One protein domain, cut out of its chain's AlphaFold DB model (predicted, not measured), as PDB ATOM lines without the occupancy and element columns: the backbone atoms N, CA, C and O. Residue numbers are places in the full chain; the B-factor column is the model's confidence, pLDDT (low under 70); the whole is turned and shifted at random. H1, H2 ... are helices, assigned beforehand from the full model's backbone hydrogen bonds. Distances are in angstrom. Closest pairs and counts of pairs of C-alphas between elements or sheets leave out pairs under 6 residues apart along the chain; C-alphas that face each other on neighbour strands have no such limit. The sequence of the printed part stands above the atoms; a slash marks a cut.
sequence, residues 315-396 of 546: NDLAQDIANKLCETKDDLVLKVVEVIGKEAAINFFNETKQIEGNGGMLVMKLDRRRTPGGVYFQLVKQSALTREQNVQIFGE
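AT A GLANCE: This is residues 315 to 396 of the 546 residues of the protein "Phosphorylated adapter RNA export protein" of Timema tahoe (UniProt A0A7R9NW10). A small, compact block of helices in which H1 and H3 run loosely side by side, the same way, with H2 packed crosswise on H1 and H4 packed crosswise on H3, while H5 packs on H2. The long link, residues 358 to 371, makes a wide loop from the end of H3 back to H4. The printed part has 82 residues with five named helices, H1 to H5 in order, and no named strand; the class is all helix. The radius of gyration of the C-alphas is 12.2 A, and the spans are 30 by 26 by 21 A.

HOW THE PARTS SIT: H1, residues 315 to 325, touches H2, residues 330 to 340, at a steep tilt of 63 degrees, with the C-alphas of Ala 318 and Leu 334 closest at 5.0 A. H2 is the hub, touching three helices. H3, residues 342 to 357, touches H2 with residues 344 to 345 alone, only at the corner and only just, with 3 pairs of C-alphas within 8 A; the closest are Val 337 and Ala 345, 5.6 A. H1 and H3 are close but not clearly touching, the same way at a shallow tilt of 8 degrees; their closest C-alphas, Ile 321 and Phe 349, are 7.3 A apart. H4, residues 372 to 382, touches H3 at a steep tilt of 59 degrees, the closest C-alphas being Thr 352 and Tyr 376, 5.6 A. H5, residues 387 to 394, touches H2, opposite ways at a shallow tilt of 21 degrees; the closest C-alphas are Lys 335 and Ile 393, 5.5 A. H5 is apart from H1 and H3. In H1, H2, H3, H4 and H5 every O i to N i+4 pair is within hydrogen-bond range.

IN THESE COORDINATES: H1 begins at C-alpha 315 (7.002, -40.794, -54.913) and measures 15.2 A. H2 measures 15.4 A, H3 22.6 A and H4 15.3 A. H5 measures 10.4 A and ends at C-alpha 394 (23.691, -46.095, -55.326).

THE WHOLE: The C-alphas farthest apart, Asp 316 and Asp 367, are 34.5 A apart. The printed part has no cut. H3 to H4 is the long link. No printed residue is under 70 in pLDDT.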
ATOM      1  N   ASN A 315       6.410 -42.100 -54.645       95.56
ATOM      2  CA  ASN A 315       7.002 -40.794 -54.913       95.56
ATOM      3  C   ASN A 315       6.659 -39.777 -53.823       95.56
ATOM      4  O   ASN A 315       7.524 -39.084 -53.293       95.56
ATOM      5  N   ASP A 316       5.394 -39.762 -53.419       95.00
ATOM      6  CA  ASP A 316       4.897 -38.855 -52.396       95.00
ATOM      7  C   ASP A 316       5.566 -39.126 -51.032       95.00
ATOM      8  O   ASP A 316       6.006 -38.195 -50.346       95.00
ATOM      9  N   LEU A 317       5.716 -40.402 -50.664       95.75
ATOM     10  CA  LEU A 317       6.434 -40.839 -49.464       95.75
ATOM     11  C   LEU A 317       7.924 -40.479 -49.527       95.75
ATOM     12  O   LEU A 317       8.469 -39.948 -48.559       95.75
ATOM     13  N   ALA A 318       8.583 -40.733 -50.661       96.00
ATOM     14  CA  ALA A 318       9.994 -40.400 -50.850       96.00
ATOM     15  C   ALA A 318      10.252 -38.896 -50.711       96.00
ATOM     16  O   ALA A 318      11.222 -38.497 -50.066       96.00
ATOM     17  N   GLN A 319       9.360 -38.064 -51.252       96.00
ATOM     18  CA  GLN A 319       9.456 -36.614 -51.141       96.00
ATOM     19  C   GLN A 319       9.279 -36.137 -49.692       96.00
ATOM     20  O   GLN A 319      10.012 -35.256 -49.247       96.00
ATOM     21  N   ASP A 320       8.356 -36.729 -48.924       95.94
ATOM     22  CA  ASP A 320       8.195 -36.398 -47.499       95.94
ATOM     23  C   ASP A 320       9.446 -36.781 -46.693       95.94
ATOM     24  O   ASP A 320       9.987 -35.950 -45.961       95.94
ATOM     25  N   ILE A 321       9.985 -37.987 -46.912       96.06
ATOM     26  CA  ILE A 321      11.242 -38.435 -46.293       96.06
ATOM     27  C   ILE A 321      12.395 -37.486 -46.655       96.06
ATOM     28  O   ILE A 321      13.119 -37.033 -45.766       96.06
ATOM     29  N   ALA A 322      12.564 -37.140 -47.934       96.50
ATOM     30  CA  ALA A 322      13.624 -36.241 -48.389       96.50
ATOM     31  C   ALA A 322      13.504 -34.846 -47.757       96.50
ATOM     32  O   ALA A 322      14.500 -34.299 -47.276       96.50
ATOM     33  N   ASN A 323      12.281 -34.313 -47.670       96.25
ATOM     34  CA  ASN A 323      11.997 -33.035 -47.026       96.25
ATOM     35  C   ASN A 323      12.330 -33.065 -45.529       96.25
ATOM     36  O   ASN A 323      12.961 -32.135 -45.028       96.25
ATOM     37  N   LYS A 324      11.953 -34.129 -44.806       95.50
ATOM     38  CA  LYS A 324      12.254 -34.258 -43.368       95.50
ATOM     39  C   LYS A 324      13.744 -34.459 -43.093       95.50
ATOM     40  O   LYS A 324      14.243 -33.980 -42.081       95.50
ATOM     41  N   LEU A 325      14.455 -35.149 -43.983       94.88
ATOM     42  CA  LEU A 325      15.900 -35.372 -43.880       94.88
ATOM     43  C   LEU A 325      16.739 -34.202 -44.426       94.88
ATOM     44  O   LEU A 325      17.966 -34.247 -44.320       94.88
ATOM     45  N   CYS A 326      16.102 -33.164 -44.982       93.00
ATOM     46  CA  CYS A 326      16.749 -32.045 -45.673       93.00
ATOM     47  C   CYS A 326      17.728 -32.505 -46.770       93.00
ATOM     48  O   CYS A 326      18.824 -31.953 -46.911       93.00
ATOM     49  N   GLU A 327      17.357 -33.540 -47.524       93.00
ATOM     50  CA  GLU A 327      18.194 -34.091 -48.588       93.00
ATOM     51  C   GLU A 327      17.909 -33.433 -49.934       93.00
ATOM     52  O   GLU A 327      16.766 -33.238 -50.331       93.00
ATOM     53  N   THR A 328      18.976 -33.111 -50.670       91.75
ATOM     54  CA  THR A 328      18.861 -32.450 -51.982       91.75
ATOM     55  C   THR A 328      18.601 -33.426 -53.125       91.75
ATOM     56  O   THR A 328      18.364 -32.993 -54.245       91.75
ATOM     57  N   LYS A 329      18.782 -34.730 -52.886       91.06
ATOM     58  CA  LYS A 329      18.655 -35.798 -53.886       91.06
ATOM     59  C   LYS A 329      17.447 -36.670 -53.545       91.06
ATOM     60  O   LYS A 329      17.608 -37.812 -53.117       91.06
ATOM     61  N   ASP A 330      16.262 -36.112 -53.717       93.94
ATOM     62  CA  ASP A 330      14.975 -36.804 -53.596       93.94
ATOM     63  C   ASP A 330      14.880 -38.026 -54.524       93.94
ATOM     64  O   ASP A 330      14.468 -39.091 -54.068       93.94
ATOM     65  N   ASP A 331      15.415 -37.943 -55.746       93.69
ATOM     66  CA  ASP A 331      15.537 -39.080 -56.679       93.69
ATOM     67  C   ASP A 331      16.227 -40.306 -56.056       93.69
ATOM     68  O   ASP A 331      15.916 -41.458 -56.364       93.69
ATOM     69  N   LEU A 332      17.227 -40.076 -55.198       94.44
ATOM     70  CA  LEU A 332      17.960 -41.162 -54.553       94.44
ATOM     71  C   LEU A 332      17.118 -41.812 -53.453       94.44
ATOM     72  O   LEU A 332      17.185 -43.025 -53.281       94.44
ATOM     73  N   VAL A 333      16.320 -41.023 -52.733       95.69
ATOM     74  CA  VAL A 333      15.374 -41.522 -51.726       95.69
ATOM     75  C   VAL A 333      14.247 -42.303 -52.401       95.69
ATOM     76  O   VAL A 333      13.904 -43.385 -51.930       95.69
ATOM     77  N   LEU A 334      13.745 -41.831 -53.546       95.81
ATOM     78  CA  LEU A 334      12.763 -42.544 -54.366       95.81
ATOM     79  C   LEU A 334      13.244 -43.961 -54.702       95.81
ATOM     80  O   LEU A 334      12.549 -44.932 -54.419       95.81
ATOM     81  N   LYS A 335      14.479 -44.095 -55.200       95.25
ATOM     82  CA  LYS A 335      15.072 -45.408 -55.505       95.25
ATOM     83  C   LYS A 335      15.151 -46.325 -54.289       95.25
ATOM     84  O   LYS A 335      14.968 -47.530 -54.425       95.25
ATOM     85  N   VAL A 336      15.438 -45.783 -53.105       95.31
ATOM     86  CA  VAL A 336      15.448 -46.572 -51.862       95.31
ATOM     87  C   VAL A 336      14.049 -47.128 -51.579       95.31
ATOM     88  O   VAL A 336      13.912 -48.321 -51.312       95.31
ATOM     89  N   VAL A 337      13.017 -46.285 -51.685       95.94
ATOM     90  CA  VAL A 337      11.614 -46.675 -51.466       95.94
ATOM     91  C   VAL A 337      11.153 -47.713 -52.493       95.94
ATOM     92  O   VAL A 337      10.480 -48.670 -52.117       95.94
ATOM     93  N   GLU A 338      11.536 -47.573 -53.762       95.31
ATOM     94  CA  GLU A 338      11.173 -48.508 -54.836       95.31
ATOM     95  C   GLU A 338      11.880 -49.868 -54.723       95.31
ATOM     96  O   GLU A 338      11.254 -50.905 -54.923       95.31
ATOM     97  N   VAL A 339      13.182 -49.878 -54.407       94.25
ATOM     98  CA  VAL A 339      14.008 -51.100 -54.425       94.25
ATOM     99  C   VAL A 339      13.886 -51.908 -53.134       94.25
ATOM    100  O   VAL A 339      13.875 -53.139 -53.179       94.25
ATOM    101  N   ILE A 340      13.845 -51.235 -51.981       93.75
ATOM    102  CA  ILE A 340      13.760 -51.901 -50.671       93.75
ATOM    103  C   ILE A 340      12.300 -52.052 -50.234       93.75
ATOM    104  O   ILE A 340      11.945 -53.036 -49.586       93.75
ATOM    105  N   GLY A 341      11.450 -51.091 -50.602       94.31
ATOM    106  CA  GLY A 341      10.045 -51.036 -50.218       94.31
ATOM    107  C   GLY A 341       9.741 -49.935 -49.199       94.31
ATOM    108  O   GLY A 341      10.605 -49.465 -48.452       94.31
ATOM    109  N   LYS A 342       8.463 -49.543 -49.150       95.31
ATOM    110  CA  LYS A 342       7.953 -48.440 -48.316       95.31
ATOM    111  C   LYS A 342       8.148 -48.683 -46.818       95.31
ATOM    112  O   LYS A 342       8.616 -47.795 -46.112       95.31
ATOM    113  N   GLU A 343       7.837 -49.886 -46.336       94.19
ATOM    114  CA  GLU A 343       7.939 -50.239 -44.911       94.19
ATOM    115  C   GLU A 343       9.380 -50.147 -44.402       94.19
ATOM    116  O   GLU A 343       9.660 -49.511 -43.387       94.19
ATOM    117  N   ALA A 344      10.320 -50.734 -45.146       93.94
ATOM    118  CA  ALA A 344      11.734 -50.687 -44.805       93.94
ATOM    119  C   ALA A 344      12.279 -49.252 -44.853       93.94
ATOM    120  O   ALA A 344      13.025 -48.848 -43.963       93.94
ATOM    121  N   ALA A 345      11.869 -48.456 -45.845       95.69
ATOM    122  CA  ALA A 345      12.261 -47.055 -45.942       95.69
ATOM    123  C   ALA A 345      11.790 -46.227 -44.733       95.69
ATOM    124  O   ALA A 345      12.567 -45.424 -44.211       95.69
ATOM    125  N   ILE A 346      10.563 -46.458 -44.251       95.75
ATOM    126  CA  ILE A 346      10.030 -45.831 -43.030       95.75
ATOM    127  C   ILE A 346      10.805 -46.307 -41.793       95.75
ATOM    128  O   ILE A 346      11.150 -45.496 -40.934       95.75
ATOM    129  N   ASN A 347      11.153 -47.593 -41.711       95.88
ATOM    130  CA  ASN A 347      11.950 -48.121 -40.602       95.88
ATOM    131  C   ASN A 347      13.334 -47.463 -40.523       95.88
ATOM    132  O   ASN A 347      13.743 -47.040 -39.443       95.88
ATOM    133  N   PHE A 348      14.016 -47.283 -41.657       96.56
ATOM    134  CA  PHE A 348      15.288 -46.553 -41.694       96.56
ATOM    135  C   PHE A 348      15.133 -45.083 -41.306       96.56
ATOM    136  O   PHE A 348      16.027 -44.516 -40.675       96.56
ATOM    137  N   PHE A 349      14.010 -44.449 -41.651       96.62
ATOM    138  CA  PHE A 349      13.723 -43.089 -41.205       96.62
ATOM    139  C   PHE A 349      13.557 -43.030 -39.681       96.62
ATOM    140  O   PHE A 349      14.167 -42.184 -39.027       96.62
ATOM    141  N   ASN A 350      12.810 -43.969 -39.099       96.12
ATOM    142  CA  ASN A 350      12.620 -44.062 -37.651       96.12
ATOM    143  C   ASN A 350      13.937 -44.331 -36.914       96.12
ATOM    144  O   ASN A 350      14.212 -43.708 -35.890       96.12
ATOM    145  N   GLU A 351      14.786 -45.205 -37.451       95.94
ATOM    146  CA  GLU A 351      16.125 -45.452 -36.911       95.94
ATOM    147  C   GLU A 351      17.007 -44.198 -37.011       95.94
ATOM    148  O   GLU A 351      17.669 -43.816 -36.045       95.94
ATOM    149  N   THR A 352      16.948 -43.483 -38.138       96.44
ATOM    150  CA  THR A 352      17.643 -42.199 -38.314       96.44
ATOM    151  C   THR A 352      17.185 -41.173 -37.276       96.44
ATOM    152  O   THR A 352      18.022 -40.501 -36.673       96.44
ATOM    153  N   LYS A 353      15.875 -41.086 -37.014       96.25
ATOM    154  CA  LYS A 353      15.295 -40.221 -35.979       96.25
ATOM    155  C   LYS A 353      15.837 -40.559 -34.591       96.25
ATOM    156  O   LYS A 353      16.226 -39.652 -33.859       96.25
ATOM    157  N   GLN A 354      15.933 -41.841 -34.246       95.38
ATOM    158  CA  GLN A 354      16.515 -42.268 -32.969       95.38
ATOM    159  C   GLN A 354      18.002 -41.912 -32.862       95.38
ATOM    160  O   GLN A 354      18.447 -41.421 -31.827       95.38
ATOM    161  N   ILE A 355      18.780 -42.127 -33.925       95.06
ATOM    162  CA  ILE A 355      20.216 -41.821 -33.931       95.06
ATOM    163  C   ILE A 355      20.451 -40.318 -33.783       95.06
ATOM    164  O   ILE A 355      21.287 -39.910 -32.981       95.06
ATOM    165  N   GLU A 356      19.703 -39.485 -34.502       94.56
ATOM    166  CA  GLU A 356      19.820 -38.028 -34.408       94.56
ATOM    167  C   GLU A 356      19.367 -37.485 -33.039       94.56
ATOM    168  O   GLU A 356      20.051 -36.615 -32.482       94.56
ATOM    169  N   GLY A 357      18.320 -38.066 -32.437       93.31
ATOM    170  CA  GLY A 357      17.898 -37.778 -31.057       93.31
ATOM    171  C   GLY A 357      18.927 -38.210 -30.000       93.31
ATOM    172  O   GLY A 357      19.045 -37.594 -28.941       93.31
ATOM    173  N   ASN A 358      19.756 -39.208 -30.312       91.62
ATOM    174  CA  ASN A 358      20.868 -39.658 -29.469       91.62
ATOM    175  C   ASN A 358      22.181 -38.878 -29.691       91.62
ATOM    176  O   ASN A 358      23.195 -39.215 -29.084       91.62
ATOM    177  N   GLY A 359      22.172 -37.827 -30.521       90.56
ATOM    178  CA  GLY A 359      23.346 -36.986 -30.803       90.56
ATOM    179  C   GLY A 359      23.985 -37.212 -32.180       90.56
ATOM    180  O   GLY A 359      24.989 -36.579 -32.518       90.56
ATOM    181  N   GLY A 360      23.382 -38.061 -33.010       92.12
ATOM    182  CA  GLY A 360      23.783 -38.328 -34.388       92.12
ATOM    183  C   GLY A 360      24.967 -39.284 -34.529       92.12
ATOM    184  O   GLY A 360      25.452 -39.881 -33.570       92.12
ATOM    185  N   MET A 361      25.449 -39.436 -35.765       92.44
ATOM    186  CA  MET A 361      26.548 -40.349 -36.110       92.44
ATOM    187  C   MET A 361      27.720 -39.603 -36.755       92.44
ATOM    188  O   MET A 361      27.528 -38.716 -37.587       92.44
ATOM    189  N   LEU A 362      28.955 -39.986 -36.424       91.56
ATOM    190  CA  LEU A 362      30.158 -39.441 -37.057       91.56
ATOM    191  C   LEU A 362      30.420 -40.042 -38.447       91.56
ATOM    192  O   LEU A 362      30.048 -41.174 -38.777       91.56
ATOM    193  N   VAL A 363      31.104 -39.273 -39.293       92.62
ATOM    194  CA  VAL A 363      31.747 -39.814 -40.496       92.62
ATOM    195  C   VAL A 363      32.869 -40.760 -40.053       92.62
ATOM    196  O   VAL A 363      33.471 -40.557 -39.006       92.62
ATOM    197  N   MET A 364      33.186 -41.795 -40.838       89.00
ATOM    198  CA  MET A 364      34.204 -42.800 -40.465       89.00
ATOM    199  C   MET A 364      35.585 -42.205 -40.147       89.00
ATOM    200  O   MET A 364      36.345 -42.790 -39.387       89.00
ATOM    201  N   LYS A 365      35.912 -41.045 -40.729       89.38
ATOM    202  CA  LYS A 365      37.155 -40.312 -40.455       89.38
ATOM    203  C   LYS A 365      37.142 -39.567 -39.114       89.38
ATOM    204  O   LYS A 365      38.154 -38.972 -38.768       89.38
ATOM    205  N   LEU A 366      36.015 -39.597 -38.398       87.62
ATOM    206  CA  LEU A 366      35.770 -38.934 -37.114       87.62
ATOM    207  C   LEU A 366      36.014 -37.414 -37.149       87.62
ATOM    208  O   LEU A 366      36.224 -36.794 -36.115       87.62
ATOM    209  N   ASP A 367      35.980 -36.813 -38.340       87.00
ATOM    210  CA  ASP A 367      36.280 -35.399 -38.585       87.00
ATOM    211  C   ASP A 367      35.054 -34.497 -38.461       87.00
ATOM    212  O   ASP A 367      35.186 -33.298 -38.257       87.00
ATOM    213  N   ARG A 368      33.862 -35.055 -38.667       89.69
ATOM    214  CA  ARG A 368      32.596 -34.325 -38.656       89.69
ATOM    215  C   ARG A 368      31.432 -35.260 -38.371       89.69
ATOM    216  O   ARG A 368      31.487 -36.460 -38.662       89.69
ATOM    217  N   ARG A 369      30.339 -34.690 -37.874       91.88
ATOM    218  CA  ARG A 369      29.043 -35.370 -37.795       91.88
ATOM    219  C   ARG A 369      28.413 -35.508 -39.185       91.88
ATOM    220  O   ARG A 369      28.581 -34.643 -40.045       91.88
ATOM    221  N   ARG A 370      27.698 -36.608 -39.414       92.88
ATOM    222  CA  ARG A 370      26.877 -36.825 -40.610       92.88
ATOM    223  C   ARG A 370      25.621 -35.955 -40.574       92.88
ATOM    224  O   ARG A 370      25.132 -35.583 -39.516       92.88
ATOM    225  N   THR A 371      25.109 -35.624 -41.752       93.88
ATOM    226  CA  THR A 371      23.768 -35.050 -41.894       93.88
ATOM    227  C   THR A 371      22.713 -36.126 -41.634       93.88
ATOM    228  O   THR A 371      23.026 -37.300 -41.832       93.88
ATOM    229  N   PRO A 372      21.475 -35.764 -41.249       94.69
ATOM    230  CA  PRO A 372      20.400 -36.733 -41.030       94.69
ATOM    231  C   PRO A 372      20.197 -37.671 -42.227       94.69
ATOM    232  O   PRO A 372      20.231 -38.886 -42.054       94.69
ATOM    233  N   GLY A 373      20.119 -37.171 -43.462       95.56
ATOM    234  CA  GLY A 373      20.045 -38.085 -44.606       95.56
ATOM    235  C   GLY A 373      21.367 -38.802 -44.926       95.56
ATOM    236  O   GLY A 373      21.367 -39.939 -45.394       95.56
ATOM    237  N   GLY A 374      22.519 -38.245 -44.541       94.31
ATOM    238  CA  GLY A 374      23.800 -38.957 -44.551       94.31
ATOM    239  C   GLY A 374      23.874 -40.123 -43.552       94.31
ATOM    240  O   GLY A 374      24.646 -41.060 -43.782       94.31
ATOM    241  N   VAL A 375      23.100 -40.071 -42.462       95.44
ATOM    242  CA  VAL A 375      22.860 -41.188 -41.533       95.44
ATOM    243  C   VAL A 375      21.900 -42.184 -42.171       95.44
ATOM    244  O   VAL A 375      22.249 -43.355 -42.263       95.44
ATOM    245  N   TYR A 376      20.777 -41.722 -42.725       96.50
ATOM    246  CA  TYR A 376      19.814 -42.567 -43.441       96.50
ATOM    247  C   TYR A 376      20.482 -43.429 -44.524       96.50
ATOM    248  O   TYR A 376      20.404 -44.655 -44.496       96.50
ATOM    249  N   PHE A 377      21.253 -42.824 -45.432       95.50
ATOM    250  CA  PHE A 377      21.968 -43.576 -46.469       95.50
ATOM    251  C   PHE A 377      23.078 -44.472 -45.913       95.50
ATOM    252  O   PHE A 377      23.457 -45.449 -46.560       95.50
ATOM    253  N   GLN A 378      23.637 -44.151 -44.745       95.12
ATOM    254  CA  GLN A 378      24.607 -45.018 -44.082       95.12
ATOM    255  C   GLN A 378      23.928 -46.275 -43.530       95.12
ATOM    256  O   GLN A 378      24.475 -47.358 -43.728       95.12
ATOM    257  N   LEU A 379      22.748 -46.142 -42.917       95.00
ATOM    258  CA  LEU A 379      21.940 -47.267 -42.438       95.00
ATOM    259  C   LEU A 379      21.521 -48.173 -43.589       95.00
ATOM    260  O   LEU A 379      21.753 -49.377 -43.546       95.00
ATOM    261  N   VAL A 380      21.025 -47.581 -44.678       94.19
ATOM    262  CA  VAL A 380      20.676 -48.322 -45.895       94.19
ATOM    263  C   VAL A 380      21.886 -49.105 -46.420       94.19
ATOM    264  O   VAL A 380      21.771 -50.291 -46.708       94.19
ATOM    265  N   LYS A 381      23.079 -48.498 -46.469       92.19
ATOM    266  CA  LYS A 381      24.313 -49.186 -46.904       92.19
ATOM    267  C   LYS A 381      24.800 -50.275 -45.949       92.19
ATOM    268  O   LYS A 381      25.493 -51.186 -46.391       92.19
ATOM    269  N   GLN A 382      24.535 -50.128 -44.654       88.50
ATOM    270  CA  GLN A 382      24.926 -51.092 -43.623       88.50
ATOM    271  C   GLN A 382      23.939 -52.249 -43.504       88.50
ATOM    272  O   GLN A 382      24.319 -53.323 -43.042       88.50
ATOM    273  N   SER A 383      22.692 -52.037 -43.917       87.12
ATOM    274  CA  SER A 383      21.688 -53.085 -43.957       87.12
ATOM    275  C   SER A 383      22.090 -54.197 -44.933       87.12
ATOM    276  O   SER A 383      22.846 -53.981 -45.884       87.12
ATOM    277  N   ALA A 384      21.607 -55.412 -44.677       80.31
ATOM    278  CA  ALA A 384      21.962 -56.616 -45.426       80.31
ATOM    279  C   ALA A 384      21.284 -56.683 -46.816       80.31
ATOM    280  O   ALA A 384      20.647 -57.678 -47.155       80.31
ATOM    281  N   LEU A 385      21.402 -55.619 -47.615       84.81
ATOM    282  CA  LEU A 385      20.904 -55.562 -48.991       84.81
ATOM    283  C   LEU A 385      21.758 -56.418 -49.918       84.81
ATOM    284  O   LEU A 385      22.976 -56.545 -49.744       84.81
ATOM    285  N   THR A 386      21.134 -56.962 -50.964       88.81
ATOM    286  CA  THR A 386      21.882 -57.666 -52.004       88.81
ATOM    287  C   THR A 386      22.794 -56.690 -52.749       88.81
ATOM    288  O   THR A 386      22.539 -55.484 -52.847       88.81
ATOM    289  N   ARG A 387      23.898 -57.204 -53.305       86.94
ATOM    290  CA  ARG A 387      24.828 -56.384 -54.101       86.94
ATOM    291  C   ARG A 387      24.111 -55.685 -55.261       86.94
ATOM    292  O   ARG A 387      24.451 -54.552 -55.581       86.94
ATOM    293  N   GLU A 388      23.126 -56.349 -55.855       88.00
ATOM    294  CA  GLU A 388      22.318 -55.831 -56.960       88.00
ATOM    295  C   GLU A 388      21.444 -54.655 -56.521       88.00
ATOM    296  O   GLU A 388      21.500 -53.604 -57.153       88.00
ATOM    297  N   GLN A 389      20.746 -54.769 -55.385       89.88
ATOM    298  CA  GLN A 389      19.963 -53.667 -54.810       89.88
ATOM    299  C   GLN A 389      20.847 -52.454 -54.500       89.88
ATOM    300  O   GLN A 389      20.503 -51.321 -54.834       89.88
ATOM    301  N   ASN A 390      22.036 -52.679 -53.935       90.00
ATOM    302  CA  ASN A 390      22.994 -51.605 -53.668       90.00
ATOM    303  C   ASN A 390      23.460 -50.892 -54.945       90.00
ATOM    304  O   ASN A 390      23.597 -49.667 -54.951       90.00
ATOM    305  N   VAL A 391      23.700 -51.636 -56.029       89.88
ATOM    306  CA  VAL A 391      24.042 -51.054 -57.335       89.88
ATOM    307  C   VAL A 391      22.840 -50.334 -57.947       89.88
ATOM    308  O   VAL A 391      23.020 -49.284 -58.548       89.88
ATOM    309  N   GLN A 392      21.620 -50.829 -57.767       88.69
ATOM    310  CA  GLN A 392      20.418 -50.177 -58.289       88.69
ATOM    311  C   GLN A 392      20.127 -48.841 -57.586       88.69
ATOM    312  O   GLN A 392      19.748 -47.867 -58.235       88.69
ATOM    313  N   ILE A 393      20.359 -48.775 -56.273       90.50
ATOM    314  CA  ILE A 393      20.138 -47.570 -55.466       90.50
ATOM    315  C   ILE A 393      21.287 -46.571 -55.655       90.50
ATOM    316  O   ILE A 393      21.060 -45.421 -56.031       90.50
ATOM    317  N   PHE A 394      22.530 -46.992 -55.393       90.56
ATOM    318  CA  PHE A 394      23.691 -46.095 -55.326       90.56
ATOM    319  C   PHE A 394      24.551 -46.083 -56.591       90.56
ATOM    320  O   PHE A 394      25.454 -45.250 -56.705       90.56
ATOM    321  N   GLY A 395      24.319 -47.001 -57.525       86.75
ATOM    322  CA  GLY A 395      24.997 -47.000 -58.809       86.75
ATOM    323  C   GLY A 395      24.438 -45.896 -59.693       86.75
ATOM    324  O   GLY A 395      23.268 -45.891 -60.071       86.75
ATOM    325  N   GLU A 396      25.295 -44.954 -60.064       77.31
ATOM    326  CA  GLU A 396      24.991 -44.082 -61.190       77.31
ATOM    327  C   GLU A 396      25.193 -44.882 -62.486       77.31
ATOM    328  O   GLU A 396      26.240 -45.521 -62.660       77.31
TER     329      GLU A 396